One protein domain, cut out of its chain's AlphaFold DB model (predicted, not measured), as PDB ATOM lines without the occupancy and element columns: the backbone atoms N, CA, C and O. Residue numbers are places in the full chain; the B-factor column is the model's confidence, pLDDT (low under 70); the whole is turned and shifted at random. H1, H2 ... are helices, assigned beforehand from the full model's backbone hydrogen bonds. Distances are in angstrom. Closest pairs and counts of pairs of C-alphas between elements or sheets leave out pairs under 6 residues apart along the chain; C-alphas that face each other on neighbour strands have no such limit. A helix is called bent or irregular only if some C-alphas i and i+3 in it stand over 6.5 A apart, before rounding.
ATOM      1  N   LEU A 553      14.316  14.916  43.404       91.94
ATOM      2  CA  LEU A 553      15.766  14.854  43.185       91.94
ATOM      3  C   LEU A 553      16.235  15.694  41.983       91.94
ATOM      4  O   LEU A 553      17.348  16.211  42.027       91.94
ATOM      5  N   GLU A 554      15.422  15.836  40.929       87.00
ATOM      6  CA  GLU A 554      15.724  16.696  39.770       87.00
ATOM      7  C   GLU A 554      15.570  18.190  40.105       87.00
ATOM      8  O   GLU A 554      16.361  19.014  39.653       87.00
ATOM      9  N   GLU A 555      14.568  18.542  40.912       82.25
ATOM     10  CA  GLU A 555      14.328  19.909  41.387       82.25
ATOM     11  C   GLU A 555      15.263  20.301  42.542       82.25
ATOM     12  O   GLU A 555      15.545  21.484  42.729       82.25
ATOM     13  N   GLY A 556      15.761  19.323  43.309       86.44
ATOM     14  CA  GLY A 556      16.617  19.558  44.474       86.44
ATOM     15  C   GLY A 556      15.891  20.220  45.650       86.44
ATOM     16  O   GLY A 556      16.546  20.808  46.511       86.44
ATOM     17  N   ASP A 557      14.557  20.151  45.690       85.00
ATOM     18  CA  ASP A 557      13.747  20.773  46.738       85.00
ATOM     19  C   ASP A 557      13.752  19.931  48.030       85.00
ATOM     20  O   ASP A 557      13.237  18.804  48.037       85.00
ATOM     21  N   PRO A 558      14.269  20.457  49.159       91.69
ATOM     22  CA  PRO A 558      14.197  19.754  50.432       91.69
ATOM     23  C   PRO A 558      12.753  19.518  50.901       91.69
ATOM     24  O   PRO A 558      12.498  18.492  51.529       91.69
ATOM     25  N   ALA A 559      11.790  20.391  50.577       92.31
ATOM     26  CA  ALA A 559      10.405  20.208  51.012       92.31
ATOM     27  C   ALA A 559       9.727  19.027  50.293       92.31
ATOM     28  O   ALA A 559       9.064  18.218  50.944       92.31
ATOM     29  N   ALA A 560       9.942  18.858  48.986       92.44
ATOM     30  CA  ALA A 560       9.499  17.687  48.228       92.44
ATOM     31  C   ALA A 560      10.170  16.385  48.706       92.44
ATOM     32  O   ALA A 560       9.507  15.348  48.799       92.44
ATOM     33  N   LEU A 561      11.459  16.427  49.068       95.62
ATOM     34  CA  LEU A 561      12.183  15.272  49.615       95.62
ATOM     35  C   LEU A 561      11.685  14.877  51.019       95.62
ATOM     36  O   LEU A 561      11.493  13.688  51.288       95.62
ATOM     37  N   GLU A 562      11.416  15.844  51.900       95.81
ATOM     38  CA  GLU A 562      10.774  15.597  53.198       95.81
ATOM     39  C   GLU A 562       9.329  15.098  53.036       95.81
ATOM     40  O   GLU A 562       8.927  14.148  53.712       95.81
ATOM     41  N   ALA A 563       8.565  15.667  52.096       94.38
ATOM     42  CA  ALA A 563       7.213  15.218  51.781       94.38
ATOM     43  C   ALA A 563       7.208  13.752  51.320       94.38
ATOM     44  O   ALA A 563       6.451  12.954  51.878       94.38
ATOM     45  N   TYR A 564       8.100  13.368  50.397       94.00
ATOM     46  CA  TYR A 564       8.300  11.972  49.992       94.00
ATOM     47  C   TYR A 564       8.610  11.070  51.198       94.00
ATOM     48  O   TYR A 564       7.923  10.071  51.404       94.00
ATOM     49  N   LEU A 565       9.578  11.448  52.040       95.06
ATOM     50  CA  LEU A 565       9.955  10.683  53.236       95.06
ATOM     51  C   LEU A 565       8.830  10.559  54.279       95.06
ATOM     52  O   LEU A 565       8.852   9.626  55.079       95.06
ATOM     53  N   SER A 566       7.869  11.486  54.285       94.19
ATOM     54  CA  SER A 566       6.708  11.468  55.184       94.19
ATOM     55  C   SER A 566       5.509  10.670  54.653       94.19
ATOM     56  O   SER A 566       4.660  10.260  55.444       94.19
ATOM     57  N   ALA A 567       5.427  10.474  53.332       92.19
ATOM     58  CA  ALA A 567       4.242   9.958  52.642       92.19
ATOM     59  C   ALA A 567       4.469   8.636  51.886       92.19
ATOM     60  O   ALA A 567       3.497   8.037  51.423       92.19
ATOM     61  N   CYS A 568       5.717   8.181  51.742       90.44
ATOM     62  CA  CYS A 568       6.036   6.920  51.083       90.44
ATOM     63  C   CYS A 568       5.438   5.708  51.823       90.44
ATOM     64  O   CYS A 568       5.397   5.653  53.053       90.44
ATOM     65  N   ILE A 569       4.970   4.727  51.049       86.56
ATOM     66  CA  ILE A 569       4.424   3.447  51.510       86.56
ATOM     67  C   ILE A 569       5.459   2.343  51.260       86.56
ATOM     68  O   ILE A 569       5.661   1.491  52.122       86.56
ATOM     69  N   THR A 570       6.145   2.378  50.111       83.06
ATOM     70  CA  THR A 570       7.263   1.470  49.797       83.06
ATOM     71  C   THR A 570       8.602   2.008  50.302       83.06
ATOM     72  O   THR A 570       9.437   1.239  50.768       83.06
ATOM     73  N   CYS A 571       8.806   3.331  50.239       85.81
ATOM     74  CA  CYS A 571      10.001   4.032  50.723       85.81
ATOM     75  C   CYS A 571      11.346   3.544  50.140       85.81
ATOM     76  O   CYS A 571      12.401   3.851  50.698       85.81
ATOM     77  N   ASP A 572      11.333   2.851  48.998       85.44
ATOM     78  CA  ASP A 572      12.508   2.261  48.330       85.44
ATOM     79  C   ASP A 572      13.664   3.263  48.114       85.44
ATOM     80  O   ASP A 572      14.840   2.945  48.275       85.44
ATOM     81  N   GLY A 573      13.338   4.522  47.812       89.00
ATOM     82  CA  GLY A 573      14.320   5.588  47.613       89.00
ATOM     83  C   GLY A 573      14.612   6.451  48.847       89.00
ATOM     84  O   GLY A 573      15.303   7.465  48.737       89.00
ATOM     85  N   ALA A 574      14.127   6.077  50.035       90.62
ATOM     86  CA  ALA A 574      14.302   6.857  51.264       90.62
ATOM     87  C   ALA A 574      15.765   6.950  51.750       90.62
ATOM     88  O   ALA A 574      16.074   7.776  52.609       90.62
ATOM     89  N   GLY A 575      16.676   6.123  51.226       92.38
ATOM     90  CA  GLY A 575      18.122   6.330  51.378       92.38
ATOM     91  C   GLY A 575      18.584   7.574  50.613       92.38
ATOM     92  O   GLY A 575      19.010   8.552  51.224       92.38
ATOM     93  N   ALA A 576      18.391   7.566  49.290       92.75
ATOM     94  CA  ALA A 576      18.773   8.656  48.391       92.75
ATOM     95  C   ALA A 576      18.134  10.003  48.771       92.75
ATOM     96  O   ALA A 576      18.806  11.030  48.736       92.75
ATOM     97  N   ALA A 577      16.868  10.012  49.208       94.69
ATOM     98  CA  ALA A 577      16.206  11.238  49.660       94.69
ATOM     99  C   ALA A 577      16.887  11.870  50.892       94.69
ATOM    100  O   ALA A 577      17.042  13.088  50.959       94.69
ATOM    101  N   ARG A 578      17.344  11.055  51.856       96.38
ATOM    102  CA  ARG A 578      18.062  11.543  53.050       96.38
ATOM    103  C   ARG A 578      19.484  11.997  52.725       96.38
ATOM    104  O   ARG A 578      19.941  12.981  53.297       96.38
ATOM    105  N   GLU A 579      20.162  11.313  51.807       95.62
ATOM    106  CA  GLU A 579      21.486  11.716  51.318       95.62
ATOM    107  C   GLU A 579      21.423  13.048  50.552       95.62
ATOM    108  O   GLU A 579      22.250  13.932  50.776       95.62
ATOM    109  N   ALA A 580      20.396  13.240  49.719       94.25
ATOM    110  CA  ALA A 580      20.140  14.507  49.041       94.25
ATOM    111  C   ALA A 580      19.873  15.648  50.039       94.25
ATOM    112  O   ALA A 580      20.503  16.699  49.928       94.25
ATOM    113  N   LEU A 581      19.025  15.435  51.055       96.44
ATOM    114  CA  LEU A 581      18.772  16.417  52.120       96.44
ATOM    115  C   LEU A 581      20.046  16.805  52.891       96.44
ATOM    116  O   LEU A 581      20.305  17.990  53.103       96.44
ATOM    117  N   ASP A 582      20.878  15.832  53.267       96.06
ATOM    118  CA  ASP A 582      22.164  16.077  53.933       96.06
ATOM    119  C   ASP A 582      23.158  16.832  53.022       96.06
ATOM    120  O   ASP A 582      23.822  17.770  53.477       96.06
ATOM    121  N   ARG A 583      23.211  16.513  51.719       93.56
ATOM    122  CA  ARG A 583      24.006  17.262  50.725       93.56
ATOM    123  C   ARG A 583      23.509  18.705  50.567       93.56
ATOM    124  O   ARG A 583      24.334  19.617  50.521       93.56
ATOM    125  N   LEU A 584      22.193  18.923  50.524       92.12
ATOM    126  CA  LEU A 584      21.571  20.248  50.400       92.12
ATOM    127  C   LEU A 584      21.828  21.117  51.640       92.12
ATOM    128  O   LEU A 584      22.277  22.253  51.496       92.12
ATOM    129  N   ALA A 585      21.659  20.577  52.851       94.19
ATOM    130  CA  ALA A 585      21.937  21.298  54.098       94.19
ATOM    131  C   ALA A 585      23.425  21.689  54.236       94.19
ATOM    132  O   ALA A 585      23.762  22.780  54.716       94.19
ATOM    133  N   LYS A 586      24.341  20.824  53.775       94.31
ATOM    134  CA  LYS A 586      25.784  21.121  53.711       94.31
ATOM    135  C   LYS A 586      26.114  22.188  52.667       94.31
ATOM    136  O   LYS A 586      26.927  23.066  52.959       94.31
ATOM    137  N   LEU A 587      25.475  22.149  51.495       93.00
ATOM    138  CA  LEU A 587      25.598  23.179  50.461       93.00
ATOM    139  C   LEU A 587      25.091  24.535  50.967       93.00
ATOM    140  O   LEU A 587      25.807  25.524  50.845       93.00
ATOM    141  N   GLU A 588      23.911  24.599  51.586       90.88
ATOM    142  CA  GLU A 588      23.367  25.839  52.155       90.88
ATOM    143  C   GLU A 588      24.321  26.447  53.196       90.88
ATOM    144  O   GLU A 588      24.690  27.621  53.097       90.88
ATOM    145  N   THR A 589      24.802  25.620  54.131       92.44
ATOM    146  CA  THR A 589      25.773  26.024  55.160       92.44
ATOM    147  C   THR A 589      27.074  26.556  54.543       92.44
ATOM    148  O   THR A 589      27.592  27.581  54.985       92.44
ATOM    149  N   ALA A 590      27.597  25.892  53.506       91.75
ATOM    150  CA  ALA A 590      28.802  26.324  52.797       91.75
ATOM    151  C   ALA A 590      28.584  27.606  51.971       91.75
ATOM    152  O   ALA A 590      29.494  28.421  51.850       91.75
ATOM    153  N   ARG A 591      27.378  27.803  51.426       91.94
ATOM    154  CA  ARG A 591      27.009  28.915  50.538       91.94
ATOM    155  C   ARG A 591      26.626  30.197  51.279       91.94
ATOM    156  O   ARG A 591      26.715  31.275  50.690       91.94
ATOM    157  N   ALA A 592      26.261  30.129  52.560       89.50
ATOM    158  CA  ALA A 592      25.873  31.302  53.350       89.50
ATOM    159  C   ALA A 592      26.906  32.464  53.331       89.50
ATOM    160  O   ALA A 592      26.488  33.605  53.128       89.50
ATOM    161  N   PRO A 593      28.239  32.245  53.430       89.69
ATOM    162  CA  PRO A 593      29.234  33.314  53.279       89.69
ATOM    163  C   PRO A 593      29.291  33.914  51.864       89.69
ATOM    164  O   PRO A 593      29.464  35.122  51.721       89.69
ATOM    165  N   CYS A 594      29.105  33.102  50.819       90.62
ATOM    166  CA  CYS A 594      29.050  33.558  49.425       90.62
ATOM    167  C   CYS A 594      27.815  34.450  49.172       90.62
ATOM    168  O   CYS A 594      27.917  35.533  48.585       90.62
ATOM    169  N   LEU A 595      26.656  34.052  49.712       88.00
ATOM    170  CA  LEU A 595      25.437  34.866  49.717       88.00
ATOM    171  C   LEU A 595      25.606  36.163  50.532       88.00
ATOM    172  O   LEU A 595      25.148  37.221  50.104       88.00
ATOM    173  N   ALA A 596      26.312  36.119  51.664       84.81
ATOM    174  CA  ALA A 596      26.613  37.311  52.456       84.81
ATOM    175  C   ALA A 596      27.585  38.276  51.745       84.81
ATOM    176  O   ALA A 596      27.437  39.494  51.874       84.81
ATOM    177  N   ALA A 597      28.543  37.768  50.962       85.69
ATOM    178  CA  ALA A 597      29.552  38.578  50.276       85.69
ATOM    179  C   ALA A 597      29.039  39.238  48.980       85.69
ATOM    180  O   ALA A 597      29.206  40.444  48.813       85.69
ATOM    181  N   ALA A 598      28.379  38.483  48.096       83.56
ATOM    182  CA  ALA A 598      27.833  39.004  46.834       83.56
ATOM    183  C   ALA A 598      26.305  38.891  46.751       83.56
ATOM    184  O   ALA A 598      25.634  39.855  46.371       83.56
ATOM    185  N   GLY A 599      25.741  37.750  47.154       72.38
ATOM    186  CA  GLY A 599      24.291  37.542  47.216       72.38
ATOM    187  C   GLY A 599      23.576  37.584  45.865       72.38
ATOM    188  O   GLY A 599      24.193  37.591  44.798       72.38
ATOM    189  N   LEU A 600      22.248  37.650  45.923       73.25
ATOM    190  CA  LEU A 600      21.366  37.893  44.780       73.25
ATOM    191  C   LEU A 600      20.817  39.334  44.802       73.25
ATOM    192  O   LEU A 600      20.964  40.035  45.807       73.25
ATOM    193  N   PRO A 601      20.175  39.801  43.717       63.56
ATOM    194  CA  PRO A 601      19.263  40.939  43.780       63.56
ATOM    195  C   PRO A 601      18.137  40.652  44.791       63.56
ATOM    196  O   PRO A 601      17.614  39.541  44.839       63.56
ATOM    197  N   GLN A 602      17.747  41.649  45.585       61.91
ATOM    198  CA  GLN A 602      16.789  41.526  46.691       61.91
ATOM    199  C   GLN A 602      15.575  42.452  46.488       61.91
ATOM    200  O   GLN A 602      15.708  43.515  45.882       61.91
ATOM    201  N   MET A 603      14.405  42.047  46.996       46.75
ATOM    202  CA  MET A 603      13.158  42.835  46.947       46.75
ATOM    203  C   MET A 603      13.382  44.243  47.525       46.75
ATOM    204  O   MET A 603      14.145  44.408  48.478       46.75
ATOM    205  N   GLY A 604      12.750  45.261  46.941       46.84
ATOM    206  CA  GLY A 604      13.032  46.670  47.246       46.84
ATOM    207  C   GLY A 604      14.312  47.244  46.610       46.84
ATOM    208  O   GLY A 604      14.564  48.440  46.750       46.84
ATOM    209  N   GLY A 605      15.100  46.458  45.871       48.59
ATOM    210  CA  GLY A 605      16.174  46.956  45.004       48.59
ATOM    211  C   GLY A 605      17.488  46.176  45.128       48.59
ATOM    212  O   GLY A 605      17.816  45.644  46.190       48.59
ATOM    213  N   PRO A 606      18.293  46.105  44.051       47.75
ATOM    214  CA  PRO A 606      19.490  45.277  44.033       47.75
ATOM    215  C   PRO A 606      20.531  45.769  45.046       47.75
ATOM    216  O   PRO A 606      20.868  46.953  45.063       47.75
ATOM    217  N   ARG A 607      21.153  44.835  45.783       64.12
ATOM    218  CA  ARG A 607      22.522  45.043  46.279       64.12
ATOM    219  C   ARG A 607      23.374  45.383  45.061       64.12
ATOM    220  O   ARG A 607      23.480  44.551  44.149       64.12
ATOM    221  N   LYS A 608      23.890  46.607  45.001       70.50
ATOM    222  CA  LYS A 608      24.470  47.148  43.776       70.50
ATOM    223  C   LYS A 608      25.747  46.394  43.439       70.50
ATOM    224  O   LYS A 608      26.412  45.839  44.309       70.50
ATOM    225  N   LEU A 609      26.134  46.439  42.169       79.69
ATOM    226  CA  LEU A 609      27.419  45.892  41.733       79.69
ATOM    227  C   LEU A 609      28.609  46.645  42.365       79.69
ATOM    228  O   LEU A 609      29.632  46.029  42.635       79.69
ATOM    229  N   GLU A 610      28.448  47.936  42.682       78.06
ATOM    230  CA  GLU A 610      29.439  48.732  43.431       78.06
ATOM    231  C   GLU A 610      29.559  48.350  44.923       78.06
ATOM    232  O   GLU A 610      30.576  48.659  45.537       78.06
ATOM    233  N   ASP A 611      28.585  47.626  45.494       78.38
ATOM    234  CA  ASP A 611      28.601  47.177  46.899       78.38
ATOM    235  C   ASP A 611      29.283  45.796  47.084       78.38
ATOM    236  O   ASP A 611      29.277  45.236  48.186       78.38
ATOM    237  N   ILE A 612      29.805  45.191  46.007       86.31
ATOM    238  CA  ILE A 612      30.412  43.851  46.019       86.31
ATOM    239  C   ILE A 612      31.938  43.974  46.097       86.31
ATOM    240  O   ILE A 612      32.601  44.274  45.104       86.31
ATOM    241  N   ASP A 613      32.512  43.656  47.262       87.69
ATOM    242  CA  ASP A 613      33.946  43.364  47.379       87.69
ATOM    243  C   ASP A 613      34.250  42.078  46.600       87.69
ATOM    244  O   ASP A 613      34.010  40.962  47.066       87.69
ATOM    245  N   GLN A 614      34.769  42.247  45.385       89.12
ATOM    246  CA  GLN A 614      35.081  41.153  44.469       89.12
ATOM    247  C   GLN A 614      36.137  40.200  45.040       89.12
ATOM    248  O   GLN A 614      36.066  39.001  44.784       89.12
ATOM    249  N   ALA A 615      37.096  40.687  45.833       89.75
ATOM    250  CA  ALA A 615      38.153  39.852  46.393       89.75
ATOM    251  C   ALA A 615      37.616  38.968  47.527       89.75
ATOM    252  O   ALA A 615      37.844  37.756  47.529       89.75
ATOM    253  N   ALA A 616      36.843  39.547  48.451       89.31
ATOM    254  CA  ALA A 616      36.174  38.791  49.507       89.31
ATOM    255  C   ALA A 616      35.118  37.825  48.938       89.31
ATOM    256  O   ALA A 616      35.019  36.679  49.383       89.31
ATOM    257  N   ALA A 617      34.359  38.255  47.926       91.75
ATOM    258  CA  ALA A 617      33.314  37.444  47.315       91.75
ATOM    259  C   ALA A 617      33.865  36.287  46.467       91.75
ATOM    260  O   ALA A 617      33.361  35.173  46.593       91.75
ATOM    261  N   LEU A 618      34.925  36.490  45.672       92.75
ATOM    262  CA  LEU A 618      35.591  35.386  44.962       92.75
ATOM    263  C   LEU A 618      36.199  34.372  45.939       92.75
ATOM    264  O   LEU A 618      36.077  33.173  45.707       92.75
ATOM    265  N   ALA A 619      36.793  34.823  47.050       91.31
ATOM    266  CA  ALA A 619      37.316  33.918  48.074       91.31
ATOM    267  C   ALA A 619      36.205  33.087  48.747       91.31
ATOM    268  O   ALA A 619      36.376  31.886  48.956       91.31
ATOM    269  N   ALA A 620      35.055  33.702  49.052       90.69
ATOM    270  CA  ALA A 620      33.919  33.019  49.669       90.69
ATOM    271  C   ALA A 620      33.180  32.075  48.702       90.69
ATOM    272  O   ALA A 620      32.828  30.964  49.086       90.69
ATOM    273  N   CYS A 621      32.938  32.497  47.458       92.88
ATOM    274  CA  CYS A 621      32.187  31.719  46.469       92.88
ATOM    275  C   CYS A 621      33.044  30.675  45.739       92.88
ATOM    276  O   CYS A 621      32.538  29.605  45.409       92.88
ATOM    277  N   GLY A 622      34.337  30.937  45.519       91.00
ATOM    278  CA  GLY A 622      35.251  29.999  44.859       91.00
ATOM    279  C   GLY A 622      35.388  28.681  45.622       91.00
ATOM    280  O   GLY A 622      35.252  27.617  45.031       91.00
ATOM    281  N   ALA A 623      35.522  28.742  46.952       88.31
ATOM    282  CA  ALA A 623      35.563  27.551  47.805       88.31
ATOM    283  C   ALA A 623      34.262  26.719  47.758       88.31
ATOM    284  O   ALA A 623      34.297  25.506  47.958       88.31
ATOM    285  N   VAL A 624      33.115  27.351  47.476       93.62
ATOM    286  CA  VAL A 624      31.834  26.651  47.285       93.62
ATOM    287  C   VAL A 624      31.781  26.012  45.901       93.62
ATOM    288  O   VAL A 624      31.414  24.849  45.803       93.62
ATOM    289  N   ALA A 625      32.215  26.713  44.851       92.50
ATOM    290  CA  ALA A 625      32.263  26.177  43.489       92.50
ATOM    291  C   ALA A 625      33.277  25.026  43.320       92.50
ATOM    292  O   ALA A 625      33.022  24.098  42.561       92.50
ATOM    293  N   GLU A 626      34.395  25.032  44.055       92.12
ATOM    294  CA  GLU A 626      35.334  23.897  44.094       92.12
ATOM    295  C   GLU A 626      34.730  22.651  44.770       92.12
ATOM    296  O   GLU A 626      35.044  21.526  44.379       92.12
ATOM    297  N   ALA A 627      33.862  22.832  45.772       91.44
ATOM    298  CA  ALA A 627      33.217  21.738  46.507       91.44
ATOM    299  C   ALA A 627      31.885  21.267  45.882       91.44
ATOM    300  O   ALA A 627      31.497  20.110  46.050       91.44
ATOM    301  N   TYR A 628      31.191  22.157  45.171       92.19
ATOM    302  CA  TYR A 628      29.874  21.956  44.567       92.19
ATOM    303  C   TYR A 628      29.841  22.587  43.159       92.19
ATOM    304  O   TYR A 628      29.148  23.587  42.951       92.19
ATOM    305  N   PRO A 629      30.584  22.033  42.179       89.62
ATOM    306  CA  PRO A 629      30.689  22.611  40.833       89.62
ATOM    307  C   PRO A 629      29.348  22.660  40.088       89.62
ATOM    308  O   PRO A 629      29.168  23.498  39.210       89.62
ATOM    309  N   ASP A 630      28.402  21.795  40.466       86.88
ATOM    310  CA  ASP A 630      27.065  21.711  39.875       86.88
ATOM    311  C   ASP A 630      26.057  22.712  40.492       86.88
ATOM    312  O   ASP A 630      24.904  22.755  40.064       86.88
ATOM    313  N   ASP A 631      26.434  23.509  41.509       90.12
ATOM    314  CA  ASP A 631      25.502  24.475  42.109       90.12
ATOM    315  C   ASP A 631      25.282  25.690  41.195       90.12
ATOM    316  O   ASP A 631      26.045  26.666  41.185       90.12
ATOM    317  N   GLY A 632      24.167  25.654  40.465       90.25
ATOM    318  CA  GLY A 632      23.718  26.748  39.613       90.25
ATOM    319  C   GLY A 632      23.603  28.085  40.350       90.25
ATOM    320  O   GLY A 632      23.890  29.124  39.759       90.25
ATOM    321  N   LEU A 633      23.239  28.101  41.641       90.81
ATOM    322  CA  LEU A 633      23.112  29.361  42.379       90.81
ATOM    323  C   LEU A 633      24.484  29.983  42.679       90.81
ATOM    324  O   LEU A 633      24.676  31.172  42.434       90.81
ATOM    325  N   THR A 634      25.463  29.198  43.133       92.19
ATOM    326  CA  THR A 634      26.852  29.673  43.267       92.19
ATOM    327  C   THR A 634      27.406  30.140  41.919       92.19
ATOM    328  O   THR A 634      28.055  31.186  41.864       92.19
ATOM    329  N   SER A 635      27.067  29.456  40.821       92.38
ATOM    330  CA  SER A 635      27.426  29.887  39.463       92.38
ATOM    331  C   SER A 635      26.833  31.262  39.116       92.38
ATOM    332  O   SER A 635      27.569  32.158  38.704       92.38
ATOM    333  N   VAL A 636      25.542  31.498  39.376       93.75
ATOM    334  CA  VAL A 636      24.894  32.815  39.196       93.75
ATOM    335  C   VAL A 636      25.549  33.896  40.062       93.75
ATOM    336  O   VAL A 636      25.766  35.011  39.584       93.75
ATOM    337  N   ILE A 637      25.907  33.594  41.313       93.12
ATOM    338  CA  ILE A 637      26.566  34.562  42.206       93.12
ATOM    339  C   ILE A 637      27.975  34.910  41.693       93.12
ATOM    340  O   ILE A 637      28.330  36.089  41.664       93.12
ATOM    341  N   LEU A 638      28.747  33.932  41.202       92.75
ATOM    342  CA  LEU A 638      30.015  34.182  40.500       92.75
ATOM    343  C   LEU A 638      29.810  35.053  39.250       92.75
ATOM    344  O   LEU A 638      30.588  35.979  39.020       92.75
ATOM    345  N   GLY A 639      28.716  34.844  38.511       92.88
ATOM    346  CA  GLY A 639      28.292  35.718  37.416       92.88
ATOM    347  C   GLY A 639      28.070  37.172  37.848       92.88
ATOM    348  O   GLY A 639      28.557  38.088  37.185       92.88
ATOM    349  N   ARG A 640      27.426  37.405  39.000       91.56
ATOM    350  CA  ARG A 640      27.252  38.759  39.562       91.56
ATOM    351  C   ARG A 640      28.574  39.403  39.972       91.56
ATOM    352  O   ARG A 640      28.742  40.605  39.776       91.56
ATOM    353  N   ILE A 641      29.513  38.625  40.510       92.56
ATOM    354  CA  ILE A 641      30.848  39.118  40.882       92.56
ATOM    355  C   ILE A 641      31.648  39.494  39.625       92.56
ATOM    356  O   ILE A 641      32.246  40.568  39.583       92.56
ATOM    357  N   ALA A 642      31.588  38.676  38.568       92.31
ATOM    358  CA  ALA A 642      32.162  39.007  37.265       92.31
ATOM    359  C   ALA A 642      31.532  40.284  36.675       92.31
ATOM    360  O   ALA A 642      32.256  41.181  36.244       92.31
ATOM    361  N   GLN A 643      30.203  40.432  36.757       90.38
ATOM    362  CA  GLN A 643      29.502  41.640  36.311       90.38
ATOM    363  C   GLN A 643      29.929  42.894  37.097       90.38
ATOM    364  O   GLN A 643      30.043  43.966  36.507       90.38
ATOM    365  N   ALA A 644      30.205  42.771  38.400       88.62
ATOM    366  CA  ALA A 644      30.762  43.855  39.213       88.62
ATOM    367  C   ALA A 644      32.208  44.216  38.827       88.62
ATOM    368  O   ALA A 644      32.584  45.385  38.889       88.62
ATOM    369  N   GLY A 645      32.996  43.240  38.366       88.88
ATOM    370  CA  GLY A 645      34.313  43.459  37.754       88.88
ATOM    371  C   GLY A 645      34.274  44.020  36.326       88.88
ATOM    372  O   GLY A 645      35.329  44.279  35.752       88.88
ATOM    373  N   GLY A 646      33.086  44.201  35.738       88.50
ATOM    374  CA  GLY A 646      32.907  44.599  34.339       88.50
ATOM    375  C   GLY A 646      33.010  43.448  33.328       88.50
ATOM    376  O   GLY A 646      32.812  43.672  32.137       88.50
ATOM    377  N   ASP A 647      33.254  42.207  33.763       91.25
ATOM    378  CA  ASP A 647      33.231  41.033  32.885       91.25
ATOM    379  C   ASP A 647      31.793  40.534  32.674       91.25
ATOM    380  O   ASP A 647      31.315  39.547  33.247       91.25
ATOM    381  N   ARG A 648      31.089  41.246  31.791       87.19
ATOM    382  CA  ARG A 648      29.757  40.873  31.307       87.19
ATOM    383  C   ARG A 648      29.747  39.600  30.457       87.19
ATOM    384  O   ARG A 648      28.677  39.010  30.304       87.19
ATOM    385  N   THR A 649      30.882  39.148  29.917       90.12
ATOM    386  CA  THR A 649      30.952  37.906  29.131       90.12
ATOM    387  C   THR A 649      30.851  36.693  30.050       90.12
ATOM    388  O   THR A 649      29.958  35.865  29.862       90.12
ATOM    389  N   THR A 650      31.679  36.636  31.096       92.69
ATOM    390  CA  THR A 650      31.596  35.602  32.136       92.69
ATOM    391  C   THR A 650      30.266  35.683  32.887       92.69
ATOM    392  O   THR A 650      29.643  34.647  33.112       92.69
ATOM    393  N   ALA A 651      29.758  36.887  33.181       92.69
ATOM    394  CA  ALA A 651      28.428  37.047  33.777       92.69
ATOM    395  C   ALA A 651      27.310  36.435  32.913       92.69
ATOM    396  O   ALA A 651      26.494  35.668  33.415       92.69
ATOM    397  N   SER A 652      27.299  36.714  31.604       91.62
ATOM    398  CA  SER A 652      26.281  36.181  30.685       91.62
ATOM    399  C   SER A 652      26.332  34.655  30.582       91.62
ATOM    400  O   SER A 652      25.287  34.008  30.578       91.62
ATOM    401  N   ALA A 653      27.534  34.068  30.541       92.94
ATOM    402  CA  ALA A 653      27.713  32.616  30.534       92.94
ATOM    403  C   ALA A 653      27.251  31.970  31.854       92.94
ATOM    404  O   ALA A 653      26.567  30.948  31.839       92.94
ATOM    405  N   ALA A 654      27.559  32.597  32.991       94.25
ATOM    406  CA  ALA A 654      27.116  32.152  34.307       94.25
ATOM    407  C   ALA A 654      25.590  32.243  34.491       94.25
ATOM    408  O   ALA A 654      24.992  31.363  35.109       94.25
ATOM    409  N   TYR A 655      24.935  33.263  33.924       94.31
ATOM    410  CA  TYR A 655      23.470  33.358  33.929       94.31
ATOM    411  C   TYR A 655      22.826  32.339  32.980       94.31
ATOM    412  O   TYR A 655      21.791  31.778  33.328       94.31
ATOM    413  N   ALA A 656      23.448  32.017  31.840       93.69
ATOM    414  CA  ALA A 656      22.996  30.919  30.981       93.69
ATOM    415  C   ALA A 656      23.038  29.565  31.716       93.69
ATOM    416  O   ALA A 656      22.010  28.898  31.809       93.69
ATOM    417  N   ALA A 657      24.171  29.222  32.340       92.50
ATOM    418  CA  ALA A 657      24.295  28.021  33.174       92.50
ATOM    419  C   ALA A 657      23.310  28.025  34.364       92.50
ATOM    420  O   ALA A 657      22.737  26.995  34.711       92.50
ATOM    421  N   GLY A 658      23.050  29.195  34.957       93.31
ATOM    422  CA  GLY A 658      22.029  29.369  35.991       93.31
ATOM    423  C   GLY A 658      20.604  29.062  35.517       93.31
ATOM    424  O   GLY A 658      19.841  28.450  36.261       93.31
ATOM    425  N   MET A 659      20.247  29.445  34.287       93.62
ATOM    426  CA  MET A 659      18.943  29.130  33.686       93.62
ATOM    427  C   MET A 659      18.826  27.648  33.301       93.62
ATOM    428  O   MET A 659      17.764  27.058  33.504       93.62
ATOM    429  N   GLU A 660      19.908  27.021  32.825       91.25
ATOM    430  CA  GLU A 660      19.978  25.565  32.610       91.25
ATOM    431  C   GLU A 660      19.777  24.801  33.931       91.25
ATOM    432  O   GLU A 660      18.968  23.875  33.996       91.25
ATOM    433  N   ALA A 661      20.397  25.275  35.018       89.31
ATOM    434  CA  ALA A 661      20.171  24.823  36.393       89.31
ATOM    435  C   ALA A 661      18.875  25.378  37.041       89.31
ATOM    436  O   ALA A 661      18.704  25.299  38.256       89.31
ATOM    437  N   ARG A 662      17.960  25.951  36.243       87.81
ATOM    438  CA  ARG A 662      16.619  26.456  36.619       87.81
ATOM    439  C   ARG A 662      16.563  27.511  37.739       87.81
ATOM    440  O   ARG A 662      15.473  27.805  38.230       87.81
TER     441      ARG A 662
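Overview. This is residues 553 to 662 of the 867 residues of an uncharacterized protein of Rhodobacterales bacterium (UniProt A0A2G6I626). A long, kinked helix, H2, makes most of the longest axis: H1 folds back along its first part as a helical hairpin, and H3 and H4 pack along its last part in a small three-helix bundle. H5 folds back on H4 alone, a further layer away from H2, and a 16-residue link makes a loop between H2 and H3. The printed part has 110 residues with five named helices, H1 to H5 in chain order, and no named strand; the class is all helix. It is only just loose, close to compact, with a radius of gyration of the C-alphas of 16.2 A, and elongated, spanning 53 by 28 by 22 A.

Along the chain. H2, residues 574 to 597, is the longest helix and measures 35.2 A, from C-alpha 574 at (14.302, 6.857, 51.264) to C-alpha 597 at (29.552, 38.578, 50.276). It is irregular, with C-alphas 590 and 593 7.0 A apart, and has a kink of 35 degrees near residue 590. H1, residues 558 to 567, is 14.1 A long. H3, residues 614 to 627, is 19.6 A long and neither bent nor irregular, but only just: C-alphas 620 and 623 are 6.0 A apart. H4, residues 632 to 644, measures 18.5 A. H5, residues 648 to 660, measures 18.2 A and ends with C-alpha 660 at (19.978, 25.565, 32.610).

Arrangement. H2, H3 and H4 form an up and down bundle, each helix running against the one before it in the chain. H2 touches H3 with residues 587 to 597 alone, opposite ways at a shallow tilt of 13 degrees; the closest C-alphas, those of Cys 594 and Cys 621, are 4.7 A apart. Residues 591 to 595 of H2 touch residues 634 to 637 of H4, the closest C-alphas being those of Arg 591 and Thr 634 at 7.3 A; these helices run the same way at a shallow tilt of 13 degrees. H3 and H4 are a helical hairpin at a shallow tilt of 22 degrees, closest at the C-alphas of Gln 614 and Ile 641, 5.9 A. H4 and H5 form another, at 17 degrees, with C-alphas 639 and 651 closest at 3.9 A. H1 touches residues 574 to 584 of H2, opposite ways at a shallow tilt of 22 degrees, closest at the C-alphas of Leu 561 and Ala 577, 5.7 A. H5 is apart from H1, H2 and H3. Every O i to N i+4 pair is within hydrogen-bond range in H1, H4 and H5, against 17 of 20 in H2 and 8 of 10 in H3.

Size, cuts and confidence. The C-alphas farthest apart, those of Ile 569 and Gly 646, are 52.9 A apart. The printed part has no cut. The link from H2 to H3 is long, and pLDDT is under 70 in its residues 601 to 607. Residues 567 to 572, of which 567 belongs to H1, stand free.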